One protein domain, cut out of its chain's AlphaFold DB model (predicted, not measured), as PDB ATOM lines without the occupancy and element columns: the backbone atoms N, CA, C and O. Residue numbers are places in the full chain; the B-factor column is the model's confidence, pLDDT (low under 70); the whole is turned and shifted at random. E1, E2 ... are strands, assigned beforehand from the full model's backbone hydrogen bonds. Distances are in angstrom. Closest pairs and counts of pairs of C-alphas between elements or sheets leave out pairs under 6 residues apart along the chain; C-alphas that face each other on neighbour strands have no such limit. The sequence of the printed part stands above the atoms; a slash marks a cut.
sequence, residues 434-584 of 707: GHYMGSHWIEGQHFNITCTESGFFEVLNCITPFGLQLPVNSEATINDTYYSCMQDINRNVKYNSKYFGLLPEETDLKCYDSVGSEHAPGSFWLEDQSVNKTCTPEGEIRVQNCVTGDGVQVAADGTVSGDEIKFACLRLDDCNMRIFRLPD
ATOM      1  N   GLY A 434     165.801 205.791 126.551       87.81
ATOM      2  CA  GLY A 434     165.411 206.684 125.462       87.81
ATOM      3  C   GLY A 434     164.200 206.167 124.681       87.81
ATOM      4  O   GLY A 434     164.224 205.058 124.148       87.81
ATOM      5  N   HIS A 435     163.190 207.016 124.544       88.00
ATOM      6  CA  HIS A 435     161.921 206.795 123.860       88.00
ATOM      7  C   HIS A 435     161.844 207.616 122.571       88.00
ATOM      8  O   HIS A 435     162.279 208.771 122.522       88.00
ATOM      9  N   TYR A 436     161.287 207.026 121.514       88.38
ATOM     10  CA  TYR A 436     161.109 207.700 120.225       88.38
ATOM     11  C   TYR A 436     159.927 208.682 120.266       88.38
ATOM     12  O   TYR A 436     158.989 208.516 121.045       88.38
ATOM     13  N   MET A 437     159.937 209.700 119.407       89.50
ATOM     14  CA  MET A 437     158.807 210.628 119.272       89.50
ATOM     15  C   MET A 437     157.507 209.893 118.939       89.50
ATOM     16  O   MET A 437     157.504 208.985 118.111       89.50
ATOM     17  N   GLY A 438     156.413 210.286 119.591       86.69
ATOM     18  CA  GLY A 438     155.101 209.651 119.450       86.69
ATOM     19  C   GLY A 438     154.952 208.315 120.182       86.69
ATOM     20  O   GLY A 438     153.876 207.729 120.133       86.69
ATOM     21  N   SER A 439     155.991 207.820 120.862       91.44
ATOM     22  CA  SER A 439     155.844 206.646 121.726       91.44
ATOM     23  C   SER A 439     155.093 206.990 123.013       91.44
ATOM     24  O   SER A 439     155.173 208.117 123.516       91.44
ATOM     25  N   HIS A 440     154.384 205.987 123.534       92.50
ATOM     26  CA  HIS A 440     153.630 206.047 124.779       92.50
ATOM     27  C   HIS A 440     154.159 205.004 125.763       92.50
ATOM     28  O   HIS A 440     154.475 203.884 125.358       92.50
ATOM     29  N   TRP A 441     154.231 205.342 127.047       93.19
ATOM     30  CA  TRP A 441     154.610 204.400 128.103       93.19
ATOM     31  C   TRP A 441     153.968 204.774 129.441       93.19
ATOM     32  O   TRP A 441     153.398 205.855 129.599       93.19
ATOM     33  N   ILE A 442     154.058 203.861 130.411       90.88
ATOM     34  CA  ILE A 442     153.565 204.080 131.773       90.88
ATOM     35  C   ILE A 442     154.746 204.395 132.693       90.88
ATOM     36  O   ILE A 442     155.651 203.577 132.845       90.88
ATOM     37  N   GLU A 443     154.714 205.557 133.341       89.44
ATOM     38  CA  GLU A 443     155.700 205.979 134.344       89.44
ATOM     39  C   GLU A 443     155.087 205.863 135.750       89.44
ATOM     40  O   GLU A 443     153.937 206.257 135.981       89.44
ATOM     41  N   GLY A 444     155.830 205.292 136.705       84.12
ATOM     42  CA  GLY A 444     155.427 205.246 138.118       84.12
ATOM     43  C   GLY A 444     154.081 204.562 138.402       84.12
ATOM     44  O   GLY A 444     153.405 204.950 139.349       84.12
ATOM     45  N   GLN A 445     153.670 203.590 137.572       86.12
ATOM     46  CA  GLN A 445     152.392 202.842 137.629       86.12
ATOM     47  C   GLN A 445     151.102 203.667 137.459       86.12
ATOM     48  O   GLN A 445     150.022 203.086 137.351       86.12
ATOM     49  N   HIS A 446     151.189 204.997 137.408       92.31
ATOM     50  CA  HIS A 446     150.021 205.874 137.482       92.31
ATOM     51  C   HIS A 446     149.927 206.893 136.357       92.31
ATOM     52  O   HIS A 446     148.888 207.536 136.259       92.31
ATOM     53  N   PHE A 447     150.940 207.057 135.507       94.56
ATOM     54  CA  PHE A 447     150.930 208.083 134.465       94.56
ATOM     55  C   PHE A 447     151.119 207.459 133.091       94.56
ATOM     56  O   PHE A 447     152.131 206.815 132.846       94.56
ATOM     57  N   ASN A 448     150.159 207.674 132.194       95.06
ATOM     58  CA  ASN A 448     150.328 207.391 130.774       95.06
ATOM     59  C   ASN A 448     150.955 208.620 130.108       95.06
ATOM     60  O   ASN A 448     150.356 209.700 130.125       95.06
ATOM     61  N   ILE A 449     152.158 208.471 129.565       96.25
ATOM     62  CA  ILE A 449     152.987 209.572 129.066       96.25
ATOM     63  C   ILE A 449     153.247 209.390 127.573       96.25
ATOM     64  O   ILE A 449     153.358 208.265 127.095       96.25
ATOM     65  N   THR A 450     153.352 210.495 126.831       95.81
ATOM     66  CA  THR A 450     153.792 210.517 125.430       95.81
ATOM     67  C   THR A 450     155.029 211.385 125.235       95.81
ATOM     68  O   THR A 450     155.152 212.443 125.854       95.81
ATOM     69  N   CYS A 451     155.921 210.985 124.325       94.94
ATOM     70  CA  CYS A 451     157.014 211.842 123.862       94.94
ATOM     71  C   CYS A 451     156.534 212.748 122.719       94.94
ATOM     72  O   CYS A 451     156.149 212.264 121.654       94.94
ATOM     73  N   THR A 452     156.544 214.062 122.932       92.50
ATOM     74  CA  THR A 452     156.125 215.053 121.925       92.50
ATOM     75  C   THR A 452     157.180 215.243 120.831       92.50
ATOM     76  O   THR A 452     158.361 214.963 121.031       92.50
ATOM     77  N   GLU A 453     156.785 215.825 119.692       88.62
ATOM     78  CA  GLU A 453     157.703 216.221 118.603       88.62
ATOM     79  C   GLU A 453     158.760 217.257 119.027       88.62
ATOM     80  O   GLU A 453     159.752 217.475 118.337       88.62
ATOM     81  N   SER A 454     158.579 217.893 120.185       88.31
ATOM     82  CA  SER A 454     159.565 218.796 120.779       88.31
ATOM     83  C   SER A 454     160.572 218.106 121.709       88.31
ATOM     84  O   SER A 454     161.447 218.780 122.245       88.31
ATOM     85  N   GLY A 455     160.461 216.790 121.917       87.56
ATOM     86  CA  GLY A 455     161.311 216.038 122.849       87.56
ATOM     87  C   GLY A 455     160.948 216.235 124.327       87.56
ATOM     88  O   GLY A 455     161.724 215.864 125.201       87.56
ATOM     89  N   PHE A 456     159.779 216.816 124.617       90.06
ATOM     90  CA  PHE A 456     159.220 216.904 125.970       90.06
ATOM     91  C   PHE A 456     158.205 215.788 126.205       90.06
ATOM     92  O   PHE A 456     157.513 215.377 125.271       90.06
ATOM     93  N   PHE A 457     158.075 215.345 127.451       92.12
ATOM     94  CA  PHE A 457     157.018 214.428 127.857       92.12
ATOM     95  C   PHE A 457     155.719 215.178 128.169       92.12
ATOM     96  O   PHE A 457     155.729 216.262 128.757       92.12
ATOM     97  N   GLU A 458     154.590 214.584 127.797       95.06
ATOM     98  CA  GLU A 458     153.254 215.053 128.161       95.06
ATOM     99  C   GLU A 458     152.474 213.908 128.809       95.06
ATOM    100  O   GLU A 458     152.416 212.800 128.276       95.06
ATOM    101  N   VAL A 459     151.885 214.165 129.978       96.31
ATOM    102  CA  VAL A 459     151.010 213.201 130.655       96.31
ATOM    103  C   VAL A 459     149.638 213.258 129.989       96.31
ATOM    104  O   VAL A 459     148.971 214.288 130.036       96.31
ATOM    105  N   LEU A 460     149.209 212.152 129.384       95.88
ATOM    106  CA  LEU A 460     147.925 212.042 128.690       95.88
ATOM    107  C   LEU A 460     146.769 211.783 129.662       95.88
ATOM    108  O   LEU A 460     145.685 212.352 129.531       95.88
ATOM    109  N   ASN A 461     146.990 210.900 130.635       97.31
ATOM    110  CA  ASN A 461     146.031 210.562 131.681       97.31
ATOM    111  C   ASN A 461     146.731 209.913 132.882       97.31
ATOM    112  O   ASN A 461     147.874 209.460 132.782       97.31
ATOM    113  N   CYS A 462     146.034 209.871 134.019       97.81
ATOM    114  CA  CYS A 462     146.440 209.046 135.149       97.81
ATOM    115  C   CYS A 462     145.725 207.690 135.101       97.81
ATOM    116  O   CYS A 462     144.544 207.631 134.777       97.81
ATOM    117  N   ILE A 463     146.394 206.602 135.471       94.00
ATOM    118  CA  ILE A 463     145.821 205.252 135.495       94.00
ATOM    119  C   ILE A 463     145.537 204.861 136.951       94.00
ATOM    120  O   ILE A 463     146.441 204.800 137.787       94.00
ATOM    121  N   THR A 464     144.262 204.613 137.266       93.38
ATOM    122  CA  THR A 464     143.858 204.074 138.577       93.38
ATOM    123  C   THR A 464     144.329 202.624 138.737       93.38
ATOM    124  O   THR A 464     144.601 201.953 137.741       93.38
ATOM    125  N   PRO A 465     144.338 202.060 139.957       84.19
ATOM    126  CA  PRO A 465     144.791 200.688 140.168       84.19
ATOM    127  C   PRO A 465     143.884 199.636 139.507       84.19
ATOM    128  O   PRO A 465     144.285 198.492 139.321       84.19
ATOM    129  N   PHE A 466     142.672 200.029 139.105       85.44
ATOM    130  CA  PHE A 466     141.727 199.195 138.360       85.44
ATOM    131  C   PHE A 466     141.872 199.335 136.834       85.44
ATOM    132  O   PHE A 466     141.016 198.867 136.090       85.44
ATOM    133  N   GLY A 467     142.909 200.030 136.352       87.06
ATOM    134  CA  GLY A 467     143.144 200.266 134.926       87.06
ATOM    135  C   GLY A 467     142.268 201.361 134.303       87.06
ATOM    136  O   GLY A 467     142.390 201.624 133.108       87.06
ATOM    137  N   LEU A 468     141.406 202.036 135.080       90.81
ATOM    138  CA  LEU A 468     140.639 203.180 134.576       90.81
ATOM    139  C   LEU A 468     141.584 204.349 134.274       90.81
ATOM    140  O   LEU A 468     142.322 204.783 135.159       90.81
ATOM    141  N   GLN A 469     141.509 204.877 133.054       95.25
ATOM    142  CA  GLN A 469     142.231 206.074 132.632       95.25
ATOM    143  C   GLN A 469     141.439 207.332 133.014       95.25
ATOM    144  O   GLN A 469     140.321 207.539 132.546       95.25
ATOM    145  N   LEU A 470     142.023 208.175 133.863       95.19
ATOM    146  CA  LEU A 470     141.504 209.474 134.283       95.19
ATOM    147  C   LEU A 470     142.135 210.577 133.433       95.19
ATOM    148  O   LEU A 470     143.340 210.816 133.573       95.19
ATOM    149  N   PRO A 471     141.365 211.277 132.581       97.25
ATOM    150  CA  PRO A 471     141.862 212.448 131.871       97.25
ATOM    151  C   PRO A 471     142.533 213.448 132.820       97.25
ATOM    152  O   PRO A 471     142.122 213.600 133.974       97.25
ATOM    153  N   VAL A 472     143.551 214.159 132.345       95.75
ATOM    154  CA  VAL A 472     144.155 215.240 133.129       95.75
ATOM    155  C   VAL A 472     143.089 216.292 133.472       95.75
ATOM    156  O   VAL A 472     142.310 216.704 132.614       95.75
ATOM    157  N   ASN A 473     143.070 216.731 134.731       96.25
ATOM    158  CA  ASN A 473     142.045 217.571 135.365       96.25
ATOM    159  C   ASN A 473     140.682 216.886 135.557       96.25
ATOM    160  O   ASN A 473     139.639 217.522 135.409       96.25
ATOM    161  N   SER A 474     140.690 215.596 135.897       96.94
ATOM    162  CA  SER A 474     139.479 214.841 136.228       96.94
ATOM    163  C   SER A 474     139.579 214.110 137.566       96.94
ATOM    164  O   SER A 474     140.658 213.929 138.142       96.94
ATOM    165  N   GLU A 475     138.420 213.686 138.057       96.75
ATOM    166  CA  GLU A 475     138.245 212.926 139.287       96.75
ATOM    167  C   GLU A 475     137.232 211.795 139.074       96.75
ATOM    168  O   GLU A 475     136.330 211.897 138.240       96.75
ATOM    169  N   ALA A 476     137.386 210.705 139.821       94.19
ATOM    170  CA  ALA A 476     136.454 209.583 139.824       94.19
ATOM    171  C   ALA A 476     136.406 208.934 141.207       94.19
ATOM    172  O   ALA A 476     137.381 208.967 141.950       94.19
ATOM    173  N   THR A 477     135.287 208.296 141.546       91.69
ATOM    174  CA  THR A 477     135.172 207.472 142.757       91.69
ATOM    175  C   THR A 477     134.871 206.036 142.352       91.69
ATOM    176  O   THR A 477     133.914 205.795 141.621       91.69
ATOM    177  N   ILE A 478     135.694 205.091 142.808       89.62
ATOM    178  CA  ILE A 478     135.565 203.655 142.528       89.62
ATOM    179  C   ILE A 478     135.692 202.920 143.862       89.62
ATOM    180  O   ILE A 478     136.689 203.102 144.557       89.62
ATOM    181  N   ASN A 479     134.701 202.096 144.222       83.00
ATOM    182  CA  ASN A 479     134.698 201.290 145.453       83.00
ATOM    183  C   ASN A 479     135.071 202.104 146.710       83.00
ATOM    184  O   ASN A 479     136.031 201.782 147.409       83.00
ATOM    185  N   ASP A 480     134.368 203.220 146.932       86.88
ATOM    186  CA  ASP A 480     134.586 204.155 148.050       86.88
ATOM    187  C   ASP A 480     135.987 204.785 148.122       86.88
ATOM    188  O   ASP A 480     136.338 205.441 149.102       86.88
ATOM    189  N   THR A 481     136.788 204.639 147.066       87.31
ATOM    190  CA  THR A 481     138.070 205.323 146.907       87.31
ATOM    191  C   THR A 481     137.923 206.416 145.863       87.31
ATOM    192  O   THR A 481     137.563 206.165 144.715       87.31
ATOM    193  N   TYR A 482     138.198 207.647 146.263       94.88
ATOM    194  CA  TYR A 482     138.263 208.799 145.380       94.88
ATOM    195  C   TYR A 482     139.649 208.905 144.755       94.88
ATOM    196  O   TYR A 482     140.652 208.814 145.456       94.88
ATOM    197  N   TYR A 483     139.693 209.134 143.452       95.94
ATOM    198  CA  TYR A 483     140.891 209.292 142.645       95.94
ATOM    199  C   TYR A 483     140.838 210.636 141.920       95.94
ATOM    200  O   TYR A 483     139.786 211.036 141.425       95.94
ATOM    201  N   SER A 484     141.967 211.333 141.831       96.50
ATOM    202  CA  SER A 484     142.061 212.649 141.196       96.50
ATOM    203  C   SER A 484     143.366 212.783 140.417       96.50
ATOM    204  O   SER A 484     144.431 212.451 140.937       96.50
ATOM    205  N   CYS A 485     143.271 213.263 139.178       97.50
ATOM    206  CA  CYS A 485     144.385 213.510 138.268       97.50
ATOM    207  C   CYS A 485     144.401 215.001 137.919       97.50
ATOM    208  O   CYS A 485     143.663 215.425 137.036       97.50
ATOM    209  N   MET A 486     145.185 215.819 138.624       96.56
ATOM    210  CA  MET A 486     145.122 217.288 138.514       96.56
ATOM    211  C   MET A 486     146.442 217.871 138.031       96.56
ATOM    212  O   MET A 486     147.491 217.558 138.592       96.56
ATOM    213  N   GLN A 487     146.393 218.752 137.033       96.81
ATOM    214  CA  GLN A 487     147.556 219.486 136.546       96.81
ATOM    215  C   GLN A 487     147.663 220.845 137.235       96.81
ATOM    216  O   GLN A 487     146.699 221.608 137.288       96.81
ATOM    217  N   ASP A 488     148.837 221.161 137.777       92.12
ATOM    218  CA  ASP A 488     149.101 222.477 138.350       92.12
ATOM    219  C   ASP A 488     149.437 223.531 137.275       92.12
ATOM    220  O   ASP A 488     149.581 223.245 136.086       92.12
ATOM    221  N   ILE A 489     149.588 224.786 137.705       90.50
ATOM    222  CA  ILE A 489     149.921 225.916 136.821       90.50
ATOM    223  C   ILE A 489     151.279 225.775 136.113       90.50
ATOM    224  O   ILE A 489     151.512 226.442 135.108       90.50
ATOM    225  N   ASN A 490     152.166 224.913 136.618       90.62
ATOM    226  CA  ASN A 490     153.478 224.629 136.043       90.62
ATOM    227  C   ASN A 490     153.441 223.398 135.121       90.62
ATOM    228  O   ASN A 490     154.495 222.921 134.710       90.62
ATOM    229  N   ARG A 491     152.241 222.902 134.784       89.62
ATOM    230  CA  ARG A 491     151.984 221.692 133.992       89.62
ATOM    231  C   ARG A 491     152.373 220.371 134.667       89.62
ATOM    232  O   ARG A 491     152.316 219.338 134.002       89.62
ATOM    233  N   ASN A 492     152.670 220.357 135.968       92.00
ATOM    234  CA  ASN A 492     152.916 219.102 136.681       92.00
ATOM    235  C   ASN A 492     151.589 218.409 136.974       92.00
ATOM    236  O   ASN A 492     150.702 219.003 137.591       92.00
ATOM    237  N   VAL A 493     151.459 217.146 136.579       95.00
ATOM    238  CA  VAL A 493     150.273 216.338 136.880       95.00
ATOM    239  C   VAL A 493     150.479 215.595 138.197       95.00
ATOM    240  O   VAL A 493     151.506 214.956 138.411       95.00
ATOM    241  N   LYS A 494     149.496 215.688 139.096       96.19
ATOM    242  CA  LYS A 494     149.456 214.984 140.380       96.19
ATOM    243  C   LYS A 494     148.328 213.969 140.380       96.19
ATOM    244  O   LYS A 494     147.179 214.318 140.110       96.19
ATOM    245  N   TYR A 495     148.667 212.744 140.757       95.75
ATOM    246  CA  TYR A 495     147.718 211.676 141.024       95.75
ATOM    247  C   TYR A 495     147.511 211.540 142.538       95.75
ATOM    248  O   TYR A 495     148.479 211.391 143.281       95.75
ATOM    249  N   ASN A 496     146.261 211.606 142.994       92.94
ATOM    250  CA  ASN A 496     145.888 211.423 144.397       92.94
ATOM    251  C   ASN A 496     144.807 210.348 144.517       92.94
ATOM    252  O   ASN A 496     143.866 210.336 143.722       92.94
ATOM    253  N   SER A 497     144.888 209.515 145.553       92.81
ATOM    254  CA  SER A 497     143.813 208.609 145.960       92.81
ATOM    255  C   SER A 497     143.449 208.821 147.433       92.81
ATOM    256  O   SER A 497     144.302 209.145 148.261       92.81
ATOM    257  N   LYS A 498     142.163 208.687 147.772       92.69
ATOM    258  CA  LYS A 498     141.647 208.820 149.138       92.69
ATOM    259  C   LYS A 498     140.488 207.855 149.371       92.69
ATOM    260  O   LYS A 498     139.447 207.982 148.736       92.69
ATOM    261  N   TYR A 499     140.658 206.921 150.300       79.00
ATOM    262  CA  TYR A 499     139.592 206.020 150.736       79.00
ATOM    263  C   TYR A 499     138.628 206.741 151.689       79.00
ATOM    264  O   TYR A 499     139.072 207.440 152.604       79.00
ATOM    265  N   PHE A 500     137.322 206.597 151.462       74.88
ATOM    266  CA  PHE A 500     136.250 207.206 152.260       74.88
ATOM    267  C   PHE A 500     135.453 206.199 153.100       74.88
ATOM    268  O   PHE A 500     134.598 206.618 153.883       74.88
ATOM    269  N   GLY A 501     135.726 204.896 152.986       63.00
ATOM    270  CA  GLY A 501     135.122 203.901 153.870       63.00
ATOM    271  C   GLY A 501     135.610 204.039 155.315       63.00
ATOM    272  O   GLY A 501     136.664 204.620 155.587       63.00
ATOM    273  N   LEU A 502     134.833 203.491 156.256       46.03
ATOM    274  CA  LEU A 502     135.284 203.281 157.630       46.03
ATOM    275  C   LEU A 502     136.516 202.375 157.565       46.03
ATOM    276  O   LEU A 502     136.384 201.175 157.342       46.03
ATOM    277  N   LEU A 503     137.707 202.959 157.704       39.00
ATOM    278  CA  LEU A 503     138.929 202.191 157.903       39.00
ATOM    279  C   LEU A 503     138.668 201.242 159.083       39.00
ATOM    280  O   LEU A 503     138.330 201.741 160.164       39.00
ATOM    281  N   PRO A 504     138.789 199.912 158.921       39.72
ATOM    282  CA  PRO A 504     138.999 199.080 160.088       39.72
ATOM    283  C   PRO A 504     140.234 199.647 160.798       39.72
ATOM    284  O   PRO A 504     141.236 199.972 160.156       39.72
ATOM    285  N   GLU A 505     140.086 199.880 162.100       41.56
ATOM    286  CA  GLU A 505     141.145 200.267 163.034       41.56
ATOM    287  C   GLU A 505     142.466 199.610 162.615       41.56
ATOM    288  O   GLU A 505     142.460 198.390 162.486       41.56
ATOM    289  N   GLU A 506     143.511 200.412 162.322       40.97
ATOM    290  CA  GLU A 506     144.840 200.007 161.807       40.97
ATOM    291  C   GLU A 506     145.096 198.499 161.936       40.97
ATOM    292  O   GLU A 506     145.647 198.012 162.923       40.97
ATOM    293  N   THR A 507     144.641 197.727 160.952       49.06
ATOM    294  CA  THR A 507     144.896 196.295 160.969       49.06
ATOM    295  C   THR A 507     146.315 196.094 160.467       49.06
ATOM    296  O   THR A 507     146.623 196.511 159.352       49.06
ATOM    297  N   ASP A 508     147.155 195.391 161.228       60.47
ATOM    298  CA  ASP A 508     148.506 194.940 160.834       60.47
ATOM    299  C   ASP A 508     148.513 193.961 159.626       60.47
ATOM    300  O   ASP A 508     149.491 193.251 159.374       60.47
ATOM    301  N   LEU A 509     147.411 193.878 158.876       66.69
ATOM    302  CA  LEU A 509     147.265 193.047 157.691       66.69
ATOM    303  C   LEU A 509     148.175 193.592 156.587       66.69
ATOM    304  O   LEU A 509     148.080 194.751 156.195       66.69
ATOM    305  N   LYS A 510     149.083 192.744 156.105       85.56
ATOM    306  CA  LYS A 510     150.004 193.011 154.996       85.56
ATOM    307  C   LYS A 510     150.083 191.766 154.129       85.56
ATOM    308  O   LYS A 510     150.128 190.654 154.658       85.56
ATOM    309  N   CYS A 511     150.148 191.957 152.821       88.12
ATOM    310  CA  CYS A 511     150.474 190.894 151.884       88.12
ATOM    311  C   CYS A 511     151.982 190.836 151.653       88.12
ATOM    312  O   CYS A 511     152.693 191.815 151.868       88.12
ATOM    313  N   TYR A 512     152.462 189.677 151.217       84.19
ATOM    314  CA  TYR A 512     153.875 189.443 150.959       84.19
ATOM    315  C   TYR A 512     154.030 188.791 149.592       84.19
ATOM    316  O   TYR A 512     153.345 187.810 149.306       84.19
ATOM    317  N   ASP A 513     154.898 189.336 148.746       87.38
ATOM    318  CA  ASP A 513     155.211 188.717 147.455       87.38
ATOM    319  C   ASP A 513     156.105 187.470 147.618       87.38
ATOM    320  O   ASP A 513     156.530 187.118 148.724       87.38
ATOM    321  N   SER A 514     156.394 186.779 146.512       80.00
ATOM    322  CA  SER A 514     157.244 185.580 146.485       80.00
ATOM    323  C   SER A 514     158.673 185.796 147.011       80.00
ATOM    324  O   SER A 514     159.323 184.827 147.411       80.00
ATOM    325  N   VAL A 515     159.156 187.045 147.058       78.88
ATOM    326  CA  VAL A 515     160.478 187.416 147.594       78.88
ATOM    327  C   VAL A 515     160.410 187.988 149.016       78.88
ATOM    328  O   VAL A 515     161.446 188.262 149.622       78.88
ATOM    329  N   GLY A 516     159.207 188.097 149.588       79.06
ATOM    330  CA  GLY A 516     158.959 188.529 150.959       79.06
ATOM    331  C   GLY A 516     158.839 190.043 151.159       79.06
ATOM    332  O   GLY A 516     158.896 190.485 152.309       79.06
ATOM    333  N   SER A 517     158.676 190.843 150.101       85.06
ATOM    334  CA  SER A 517     158.422 192.285 150.231       85.06
ATOM    335  C   SER A 517     157.014 192.545 150.755       85.06
ATOM    336  O   SER A 517     156.070 191.847 150.385       85.06
ATOM    337  N   GLU A 518     156.866 193.563 151.604       86.94
ATOM    338  CA  GLU A 518     155.580 193.911 152.211       86.94
ATOM    339  C   GLU A 518     154.730 194.797 151.297       86.94
ATOM    340  O   GLU A 518     155.193 195.814 150.784       86.94
ATOM    341  N   HIS A 519     153.454 194.442 151.191       88.69
ATOM    342  CA  HIS A 519     152.442 195.113 150.388       88.69
ATOM    343  C   HIS A 519     151.265 195.487 151.293       88.69
ATOM    344  O   HIS A 519     150.691 194.629 151.969       88.69
ATOM    345  N   ALA A 520     150.943 196.779 151.369       85.94
ATOM    346  CA  ALA A 520     149.833 197.266 152.186       85.94
ATOM    347  C   ALA A 520     148.477 196.812 151.603       85.94
ATOM    348  O   ALA A 520     148.371 196.640 150.389       85.94
ATOM    349  N   PRO A 521     147.416 196.660 152.413       87.50
ATOM    350  CA  PRO A 521     146.081 196.388 151.891       87.50
ATOM    351  C   PRO A 521     145.676 197.445 150.854       87.50
ATOM    352  O   PRO A 521     145.796 198.648 151.087       87.50
ATOM    353  N   GLY A 522     145.244 196.991 149.680       80.62
ATOM    354  CA  GLY A 522     144.962 197.821 148.508       80.62
ATOM    355  C   GLY A 522     146.163 198.123 147.604       80.62
ATOM    356  O   GLY A 522     145.974 198.789 146.588       80.62
ATOM    357  N   SER A 523     147.380 197.664 147.922       84.06
ATOM    358  CA  SER A 523     148.547 197.846 147.049       84.06
ATOM    359  C   SER A 523     148.612 196.801 145.934       84.06
ATOM    360  O   SER A 523     148.066 195.699 146.043       84.06
ATOM    361  N   PHE A 524     149.297 197.170 144.851       88.31
ATOM    362  CA  PHE A 524     149.479 196.365 143.647       88.31
ATOM    363  C   PHE A 524     150.970 196.198 143.369       88.31
ATOM    364  O   PHE A 524     151.749 197.121 143.612       88.31
ATOM    365  N   TRP A 525     151.371 195.041 142.856       92.88
ATOM    366  CA  TRP A 525     152.753 194.799 142.453       92.88
ATOM    367  C   TRP A 525     152.840 193.821 141.290       92.88
ATOM    368  O   TRP A 525     151.956 192.993 141.076       92.88
ATOM    369  N   LEU A 526     153.943 193.918 140.552       90.50
ATOM    370  CA  LEU A 526     154.259 193.015 139.460       90.50
ATOM    371  C   LEU A 526     155.230 191.946 139.965       90.50
ATOM    372  O   LEU A 526     156.392 192.235 140.248       90.50
ATOM    373  N   GLU A 527     154.750 190.717 140.085       87.88
ATOM    374  CA  GLU A 527     155.557 189.564 140.460       87.88
ATOM    375  C   GLU A 527     156.177 188.923 139.212       87.88
ATOM    376  O   GLU A 527     155.534 188.812 138.160       87.88
ATOM    377  N   ASP A 528     157.461 188.567 139.309       85.31
ATOM    378  CA  ASP A 528     158.256 187.961 138.234       85.31
ATOM    379  C   ASP A 528     158.135 188.686 136.878       85.31
ATOM    380  O   ASP A 528     158.100 188.061 135.815       85.31
ATOM    381  N   GLN A 529     158.026 190.023 136.921       86.25
ATOM    382  CA  GLN A 529     157.896 190.926 135.765       86.25
ATOM    383  C   GLN A 529     156.717 190.633 134.819       86.25
ATOM    384  O   GLN A 529     156.649 191.204 133.734       86.25
ATOM    385  N   SER A 530     155.789 189.751 135.194       89.00
ATOM    386  CA  SER A 530     154.785 189.232 134.256       89.00
ATOM    387  C   SER A 530     153.420 188.961 134.876       89.00
ATOM    388  O   SER A 530     152.482 188.663 134.138       89.00
ATOM    389  N   VAL A 531     153.268 189.081 136.197       90.31
ATOM    390  CA  VAL A 531     152.020 188.764 136.895       90.31
ATOM    391  C   VAL A 531     151.647 189.896 137.842       90.31
ATOM    392  O   VAL A 531     152.352 190.167 138.807       90.31
ATOM    393  N   ASN A 532     150.530 190.566 137.586       90.94
ATOM    394  CA  ASN A 532     150.056 191.657 138.427       90.94
ATOM    395  C   ASN A 532     149.208 191.108 139.579       90.94
ATOM    396  O   ASN A 532     148.233 190.378 139.361       90.94
ATOM    397  N   LYS A 533     149.571 191.469 140.808       91.56
ATOM    398  CA  LYS A 533     148.930 191.018 142.045       91.56
ATOM    399  C   LYS A 533     148.421 192.203 142.860       91.56
ATOM    400  O   LYS A 533     148.950 193.306 142.767       91.56
ATOM    401  N   THR A 534     147.395 191.961 143.670       91.25
ATOM    402  CA  THR A 534     146.794 192.934 144.589       91.25
ATOM    403  C   THR A 534     146.690 192.342 145.982       91.25
ATOM    404  O   THR A 534     146.309 191.179 146.127       91.25
ATOM    405  N   CYS A 535     146.947 193.159 146.999       92.50
ATOM    406  CA  CYS A 535     146.609 192.840 148.378       92.50
ATOM    407  C   CYS A 535     145.182 193.305 148.669       92.50
ATOM    408  O   CYS A 535     144.898 194.496 148.548       92.50
ATOM    409  N   THR A 536     144.264 192.412 149.031       85.62
ATOM    410  CA  THR A 536     142.904 192.827 149.404       85.62
ATOM    411  C   THR A 536     142.892 193.514 150.777       85.62
ATOM    412  O   THR A 536     143.843 193.357 151.548       85.62
ATOM    413  N   PRO A 537     141.827 194.266 151.119       80.31
ATOM    414  CA  PRO A 537     141.627 194.804 152.469       80.31
ATOM    415  C   PRO A 537     141.721 193.745 153.581       80.31
ATOM    416  O   PRO A 537     142.124 194.057 154.697       80.31
ATOM    417  N   GLU A 538     141.399 192.487 153.272       83.88
ATOM    418  CA  GLU A 538     141.460 191.343 154.190       83.88
ATOM    419  C   GLU A 538     142.848 190.677 154.259       83.88
ATOM    420  O   GLU A 538     143.015 189.685 154.968       83.88
ATOM    421  N   GLY A 539     143.850 191.188 153.533       82.81
ATOM    422  CA  GLY A 539     145.197 190.612 153.477       82.81
ATOM    423  C   GLY A 539     145.325 189.384 152.565       82.81
ATOM    424  O   GLY A 539     146.278 188.615 152.706       82.81
ATOM    425  N   GLU A 540     144.385 189.176 151.639       86.25
ATOM    426  CA  GLU A 540     144.455 188.120 150.624       86.25
ATOM    427  C   GLU A 540     145.256 188.602 149.402       86.25
ATOM    428  O   GLU A 540     145.127 189.746 148.971       86.25
ATOM    429  N   ILE A 541     146.071 187.732 148.802       85.00
ATOM    430  CA  ILE A 541     146.761 188.033 147.541       85.00
ATOM    431  C   ILE A 541     145.883 187.573 146.384       85.00
ATOM    432  O   ILE A 541     145.635 186.379 146.233       85.00
ATOM    433  N   ARG A 542     145.460 188.504 145.531       86.31
ATOM    434  CA  ARG A 542     144.713 188.196 144.306       86.31
ATOM    435  C   ARG A 542     145.537 188.495 143.076       86.31
ATOM    436  O   ARG A 542     146.147 189.553 142.977       86.31
ATOM    437  N   VAL A 543     145.517 187.579 142.115       84.38
ATOM    438  CA  VAL A 543     146.139 187.802 140.810       84.38
ATOM    439  C   VAL A 543     145.126 188.464 139.878       84.38
ATOM    440  O   VAL A 543     144.036 187.928 139.692       84.38
ATOM    441  N   GLN A 544     145.468 189.623 139.314       88.50
ATOM    442  CA  GLN A 544     144.557 190.426 138.487       88.50
ATOM    443  C   GLN A 544     144.691 190.103 136.997       88.50
ATOM    444  O   GLN A 544     143.707 189.838 136.307       88.50
ATOM    445  N   ASN A 545     145.921 190.140 136.488       91.44
ATOM    446  CA  ASN A 545     146.238 189.923 135.082       91.44
ATOM    447  C   ASN A 545     147.709 189.523 134.913       91.44
ATOM    448  O   ASN A 545     148.501 189.602 135.853       91.44
ATOM    449  N   CYS A 546     148.068 189.060 133.719       95.06
ATOM    450  CA  CYS A 546     149.458 188.942 133.301       95.06
ATOM    451  C   CYS A 546     149.865 190.175 132.487       95.06
ATOM    452  O   CYS A 546     149.019 190.812 131.863       95.06
ATOM    453  N   VAL A 547     151.158 190.480 132.444       89.94
ATOM    454  CA  VAL A 547     151.732 191.554 131.626       89.94
ATOM    455  C   VAL A 547     152.738 190.940 130.655       89.94
ATOM    456  O   VAL A 547     153.582 190.134 131.053       89.94
ATOM    457  N   THR A 548     152.614 191.259 129.368       90.94
ATOM    458  CA  THR A 548     153.571 190.845 128.331       90.94
ATOM    459  C   THR A 548     154.882 191.630 128.445       90.94
ATOM    460  O   THR A 548     154.956 192.649 129.129       90.94
ATOM    461  N   GLY A 549     155.942 191.178 127.763       81.75
ATOM    462  CA  GLY A 549     157.246 191.865 127.784       81.75
ATOM    463  C   GLY A 549     157.223 193.291 127.209       81.75
ATOM    464  O   GLY A 549     158.098 194.088 127.525       81.75
ATOM    465  N   ASP A 550     156.214 193.613 126.400       83.50
ATOM    466  CA  ASP A 550     155.902 194.933 125.837       83.50
ATOM    467  C   ASP A 550     154.858 195.721 126.659       83.50
ATOM    468  O   ASP A 550     154.446 196.806 126.259       83.50
ATOM    469  N   GLY A 551     154.448 195.219 127.831       84.00
ATOM    470  CA  GLY A 551     153.595 195.949 128.777       84.00
ATOM    471  C   GLY A 551     152.083 195.799 128.566       84.00
ATOM    472  O   GLY A 551     151.307 196.454 129.263       84.00
ATOM    473  N   VAL A 552     151.634 194.934 127.651       87.38
ATOM    474  CA  VAL A 552     150.208 194.684 127.395       87.38
ATOM    475  C   VAL A 552     149.617 193.820 128.510       87.38
ATOM    476  O   VAL A 552     150.146 192.761 128.850       87.38
ATOM    477  N   GLN A 553     148.494 194.259 129.080       90.56
ATOM    478  CA  GLN A 553     147.790 193.522 130.130       90.56
ATOM    479  C   GLN A 553     146.864 192.453 129.534       90.56
ATOM    480  O   GLN A 553     146.026 192.740 128.681       90.56
ATOM    481  N   VAL A 554     146.976 191.222 130.031       90.62
ATOM    482  CA  VAL A 554     146.157 190.066 129.650       90.62
ATOM    483  C   VAL A 554     145.357 189.625 130.863       90.62
ATOM    484  O   VAL A 554     145.941 189.150 131.836       90.62
ATOM    485  N   ALA A 555     144.032 189.790 130.827       87.12
ATOM    486  CA  ALA A 555     143.148 189.389 131.924       87.12
ATOM    487  C   ALA A 555     143.418 187.940 132.372       87.12
ATOM    488  O   ALA A 555     143.807 187.106 131.553       87.12
ATOM    489  N   ALA A 556     143.211 187.638 133.658       81.62
ATOM    490  CA  ALA A 556     143.281 186.267 134.166       81.62
ATOM    491  C   ALA A 556     142.397 185.325 133.325       81.62
ATOM    492  O   ALA A 556     141.239 185.642 133.061       81.62
ATOM    493  N   ASP A 557     142.966 184.205 132.873       83.38
ATOM    494  CA  ASP A 557     142.351 183.235 131.947       83.38
ATOM    495  C   ASP A 557     141.957 183.807 130.566       83.38
ATOM    496  O   ASP A 557     141.260 183.163 129.779       83.38
ATOM    497  N   GLY A 558     142.422 185.016 130.248       86.25
ATOM    498  CA  GLY A 558     142.184 185.715 128.993       86.25
ATOM    499  C   GLY A 558     143.304 185.537 127.968       86.25
ATOM    500  O   GLY A 558     144.405 185.053 128.255       86.25
ATOM    501  N   THR A 559     143.019 185.986 126.748       88.00
ATOM    502  CA  THR A 559     143.989 186.096 125.656       88.00
ATOM    503  C   THR A 559     144.005 187.519 125.102       88.00
ATOM    504  O   THR A 559     142.995 188.219 125.130       88.00
ATOM    505  N   VAL A 560     145.156 187.954 124.593       87.62
ATOM    506  CA  VAL A 560     145.291 189.203 123.832       87.62
ATOM    507  C   VAL A 560     146.026 188.911 122.529       87.62
ATOM    508  O   VAL A 560     146.924 188.067 122.497       87.62
ATOM    509  N   SER A 561     145.628 189.575 121.446       84.56
ATOM    510  CA  SER A 561     146.331 189.513 120.159       84.56
ATOM    511  C   SER A 561     147.018 190.853 119.920       84.56
ATOM    512  O   SER A 561     146.330 191.867 119.844       84.56
ATOM    513  N   GLY A 562     148.350 190.854 119.847       78.31
ATOM    514  CA  GLY A 562     149.112 191.941 119.229       78.31
ATOM    515  C   GLY A 562     149.224 191.727 117.718       78.31
ATOM    516  O   GLY A 562     148.779 190.697 117.210       78.31
ATOM    517  N   ASP A 563     149.846 192.677 117.015       72.12
ATOM    518  CA  ASP A 563     149.910 192.694 115.544       72.12
ATOM    519  C   ASP A 563     150.574 191.440 114.927       72.12
ATOM    520  O   ASP A 563     150.237 191.070 113.807       72.12
ATOM    521  N   GLU A 564     151.453 190.744 115.665       77.56
ATOM    522  CA  GLU A 564     152.165 189.531 115.196       77.56
ATOM    523  C   GLU A 564     152.238 188.389 116.239       77.56
ATOM    524  O   GLU A 564     152.847 187.346 116.009       77.56
ATOM    525  N   ILE A 565     151.704 188.577 117.454       78.81
ATOM    526  CA  ILE A 565     151.863 187.601 118.547       78.81
ATOM    527  C   ILE A 565     150.609 187.561 119.418       78.81
ATOM    528  O   ILE A 565     150.144 188.584 119.919       78.81
ATOM    529  N   LYS A 566     150.096 186.353 119.669       86.06
ATOM    530  CA  LYS A 566     149.020 186.116 120.638       86.06
ATOM    531  C   LYS A 566     149.594 185.683 121.985       86.06
ATOM    532  O   LYS A 566     150.491 184.844 122.040       86.06
ATOM    533  N   PHE A 567     149.051 186.210 123.077       89.50
ATOM    534  CA  PHE A 567     149.419 185.820 124.439       89.50
ATOM    535  C   PHE A 567     148.204 185.307 125.210       89.50
ATOM    536  O   PHE A 567     147.089 185.786 125.009       89.50
ATOM    537  N   ALA A 568     148.423 184.345 126.107       89.19
ATOM    538  CA  ALA A 568     147.420 183.820 127.031       89.19
ATOM    539  C   ALA A 568     147.927 183.909 128.472       89.19
ATOM    540  O   ALA A 568     149.066 183.526 128.743       89.19
ATOM    541  N   CYS A 569     147.091 184.368 129.399       91.75
ATOM    542  CA  CYS A 569     147.382 184.337 130.831       91.75
ATOM    543  C   CYS A 569     146.626 183.161 131.441       91.75
ATOM    544  O   CYS A 569     145.411 183.231 131.568       91.75
ATOM    545  N   LEU A 570     147.311 182.061 131.764       85.81
ATOM    546  CA  LEU A 570     146.645 180.844 132.240       85.81
ATOM    547  C   LEU A 570     146.940 180.593 133.715       85.81
ATOM    548  O   LEU A 570     148.100 180.653 134.143       85.81
ATOM    549  N   ARG A 571     145.892 180.245 134.465       79.00
ATOM    550  CA  ARG A 571     146.001 179.754 135.837       79.00
ATOM    551  C   ARG A 571     146.561 178.323 135.851       79.00
ATOM    552  O   ARG A 571     145.990 177.412 135.256       79.00
ATOM    553  N   LEU A 572     147.713 178.133 136.494       70.00
ATOM    554  CA  LEU A 572     148.353 176.825 136.693       70.00
ATOM    555  C   LEU A 572     147.817 176.125 137.949       70.00
ATOM    556  O   LEU A 572     147.652 174.908 137.951       70.00
ATOM    557  N   ASP A 573     147.531 176.910 138.984       69.62
ATOM    558  CA  ASP A 573     146.833 176.544 140.217       69.62
ATOM    559  C   ASP A 573     146.252 177.823 140.855       69.62
ATOM    560  O   ASP A 573     146.408 178.916 140.304       69.62
ATOM    561  N   ASP A 574     145.583 177.708 142.004       51.78
ATOM    562  CA  ASP A 574     144.901 178.831 142.668       51.78
ATOM    563  C   ASP A 574     145.824 180.021 143.019       51.78
ATOM    564  O   ASP A 574     145.329 181.127 143.240       51.78
ATOM    565  N   CYS A 575     147.152 179.839 143.014       51.25
ATOM    566  CA  CYS A 575     148.134 180.861 143.393       51.25
ATOM    567  C   CYS A 575     149.107 181.262 142.269       51.25
ATOM    568  O   CYS A 575     149.799 182.277 142.399       51.25
ATOM    569  N   ASN A 576     149.168 180.500 141.173       70.00
ATOM    570  CA  ASN A 576     150.137 180.683 140.099       70.00
ATOM    571  C   ASN A 576     149.441 180.947 138.761       70.00
ATOM    572  O   ASN A 576     148.748 180.087 138.218       70.00
ATOM    573  N   MET A 577     149.692 182.122 138.180       78.81
ATOM    574  CA  MET A 577     149.383 182.409 136.779       78.81
ATOM    575  C   MET A 577     150.672 182.533 135.982       78.81
ATOM    576  O   MET A 577     151.704 182.940 136.512       78.81
ATOM    577  N   ARG A 578     150.621 182.180 134.699       86.00
ATOM    578  CA  ARG A 578     151.765 182.347 133.806       86.00
ATOM    579  C   ARG A 578     151.312 182.824 132.441       86.00
ATOM    580  O   ARG A 578     150.311 182.344 131.909       86.00
ATOM    581  N   ILE A 579     152.085 183.745 131.873       87.31
ATOM    582  CA  ILE A 579     151.877 184.196 130.507       87.31
ATOM    583  C   ILE A 579     152.520 183.227 129.512       87.31
ATOM    584  O   ILE A 579     153.660 182.789 129.682       87.31
ATOM    585  N   PHE A 580     151.772 182.884 128.471       84.88
ATOM    586  CA  PHE A 580     152.193 182.009 127.387       84.88
ATOM    587  C   PHE A 580     152.133 182.767 126.071       84.88
ATOM    588  O   PHE A 580     151.112 183.369 125.746       84.88
ATOM    589  N   ARG A 581     153.217 182.700 125.297       85.62
ATOM    590  CA  ARG A 581     153.221 183.099 123.889       85.62
ATOM    591  C   ARG A 581     152.589 181.973 123.071       85.62
ATOM    592  O   ARG A 581     153.063 180.839 123.135       85.62
ATOM    593  N   LEU A 582     151.525 182.277 122.341       80.19
ATOM    594  CA  LEU A 582     150.868 181.350 121.428       80.19
ATOM    595  C   LEU A 582     151.529 181.451 120.038       80.19
ATOM    596  O   LEU A 582     151.903 182.555 119.634       80.19
ATOM    597  N   PRO A 583     151.716 180.326 119.325       66.12
ATOM    598  CA  PRO A 583     152.277 180.330 117.977       66.12
ATOM    599  C   PRO A 583     151.352 181.052 116.989       66.12
ATOM    600  O   PRO A 583     150.127 181.014 117.121       66.12
ATOM    601  N   ASP A 584     151.962 181.724 116.016       58.88
ATOM    602  CA  ASP A 584     151.267 182.532 115.018       58.88
ATOM    603  C   ASP A 584     150.778 181.639 113.865       58.88
ATOM    604  O   ASP A 584     151.573 180.975 113.202       58.88
TER     605      ASP A 584
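Overview. This is residues 434 to 584 of the 707 residues of an uncharacterized protein of Enterobius vermicularis (UniProt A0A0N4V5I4). Look for two lobes side by side in a flat outline, each a small strand sandwich of a four-stranded sheet face to face with a three-stranded one. The first lobe holds E1 to E7 and the second E8 to E14; one long link joins them, and within it residues 511 to 512 pair with 518 to 519, antiparallel. The printed part has 151 residues with fourteen named strands, E1 to E14 along the chain, and no named helix; the class is all strand, with under half of the residues, 75, in named strands. The sheets, in order E1 E2 E3 E4, E5 E6 E7, E8 E9 E10 E11 and E12 E13 E14, are each antiparallel. The whole is only just compact, close to loose, with a radius of gyration of the C-alphas of 17.5 A and spans of 51 by 48 by 25 A.

Along the chain. Find C-alpha 440 at (153.630, 206.047, 124.779), where E1, residues 440 to 443, begins; E2 is 447 to 451, E3 457 to 463, 16.4 A long, and E4 469 to 471. Then read E5 at 474 to 478, E6 at 481 to 487, 19.9 A, and E7 at 493 to 499, 20.3 A. After the link come E8, 524 to 527, E9, 531 to 535, E10, 541 to 547, 17.0 A, and E11, 553 to 555. Last are E12, 559 to 561, E13, 566 to 573, 21.9 A, and E14, 576 to 582, 18.7 A, ending at C-alpha 582, (150.868, 181.350, 121.428).

Arrangement. Begin with the strongly twisted sheet E1 to E4, a meander, each strand the antiparallel neighbour of the one before, as in the other three sheets. In its hairpin E2 and E3, N 450 and O 458 are 2.9 A apart, within hydrogen-bond range. This sheet faces E5 E6 E7, their planes 26 degrees apart; the closest C-alphas of E3 and E6 are Cys 462 and Cys 485, 5.8 A. In the hairpin E6 and E7, look at N 484 and O 496, 2.9 A. Likewise E8 to E11 faces E12 E13 E14, their planes 32 degrees apart; the closest C-alphas of E10 and E13 are Cys 546 and Cys 569, 5.6 A. In the hairpins E9 and E10, and E13 and E14, see N 532 and O 545, 2.8 A, and N 568 and O 580, 2.9 A. E7 and E8 are apart.

Size, cuts and confidence. The C-alphas farthest apart are Glu 505 and Asp 584, 52.2 A. The printed part has no cut, and its one long link is E7 to E8, residues 500 to 523. Look for pLDDT under 70 at residues 501 to 509, 573 to 575 and 583 to 584.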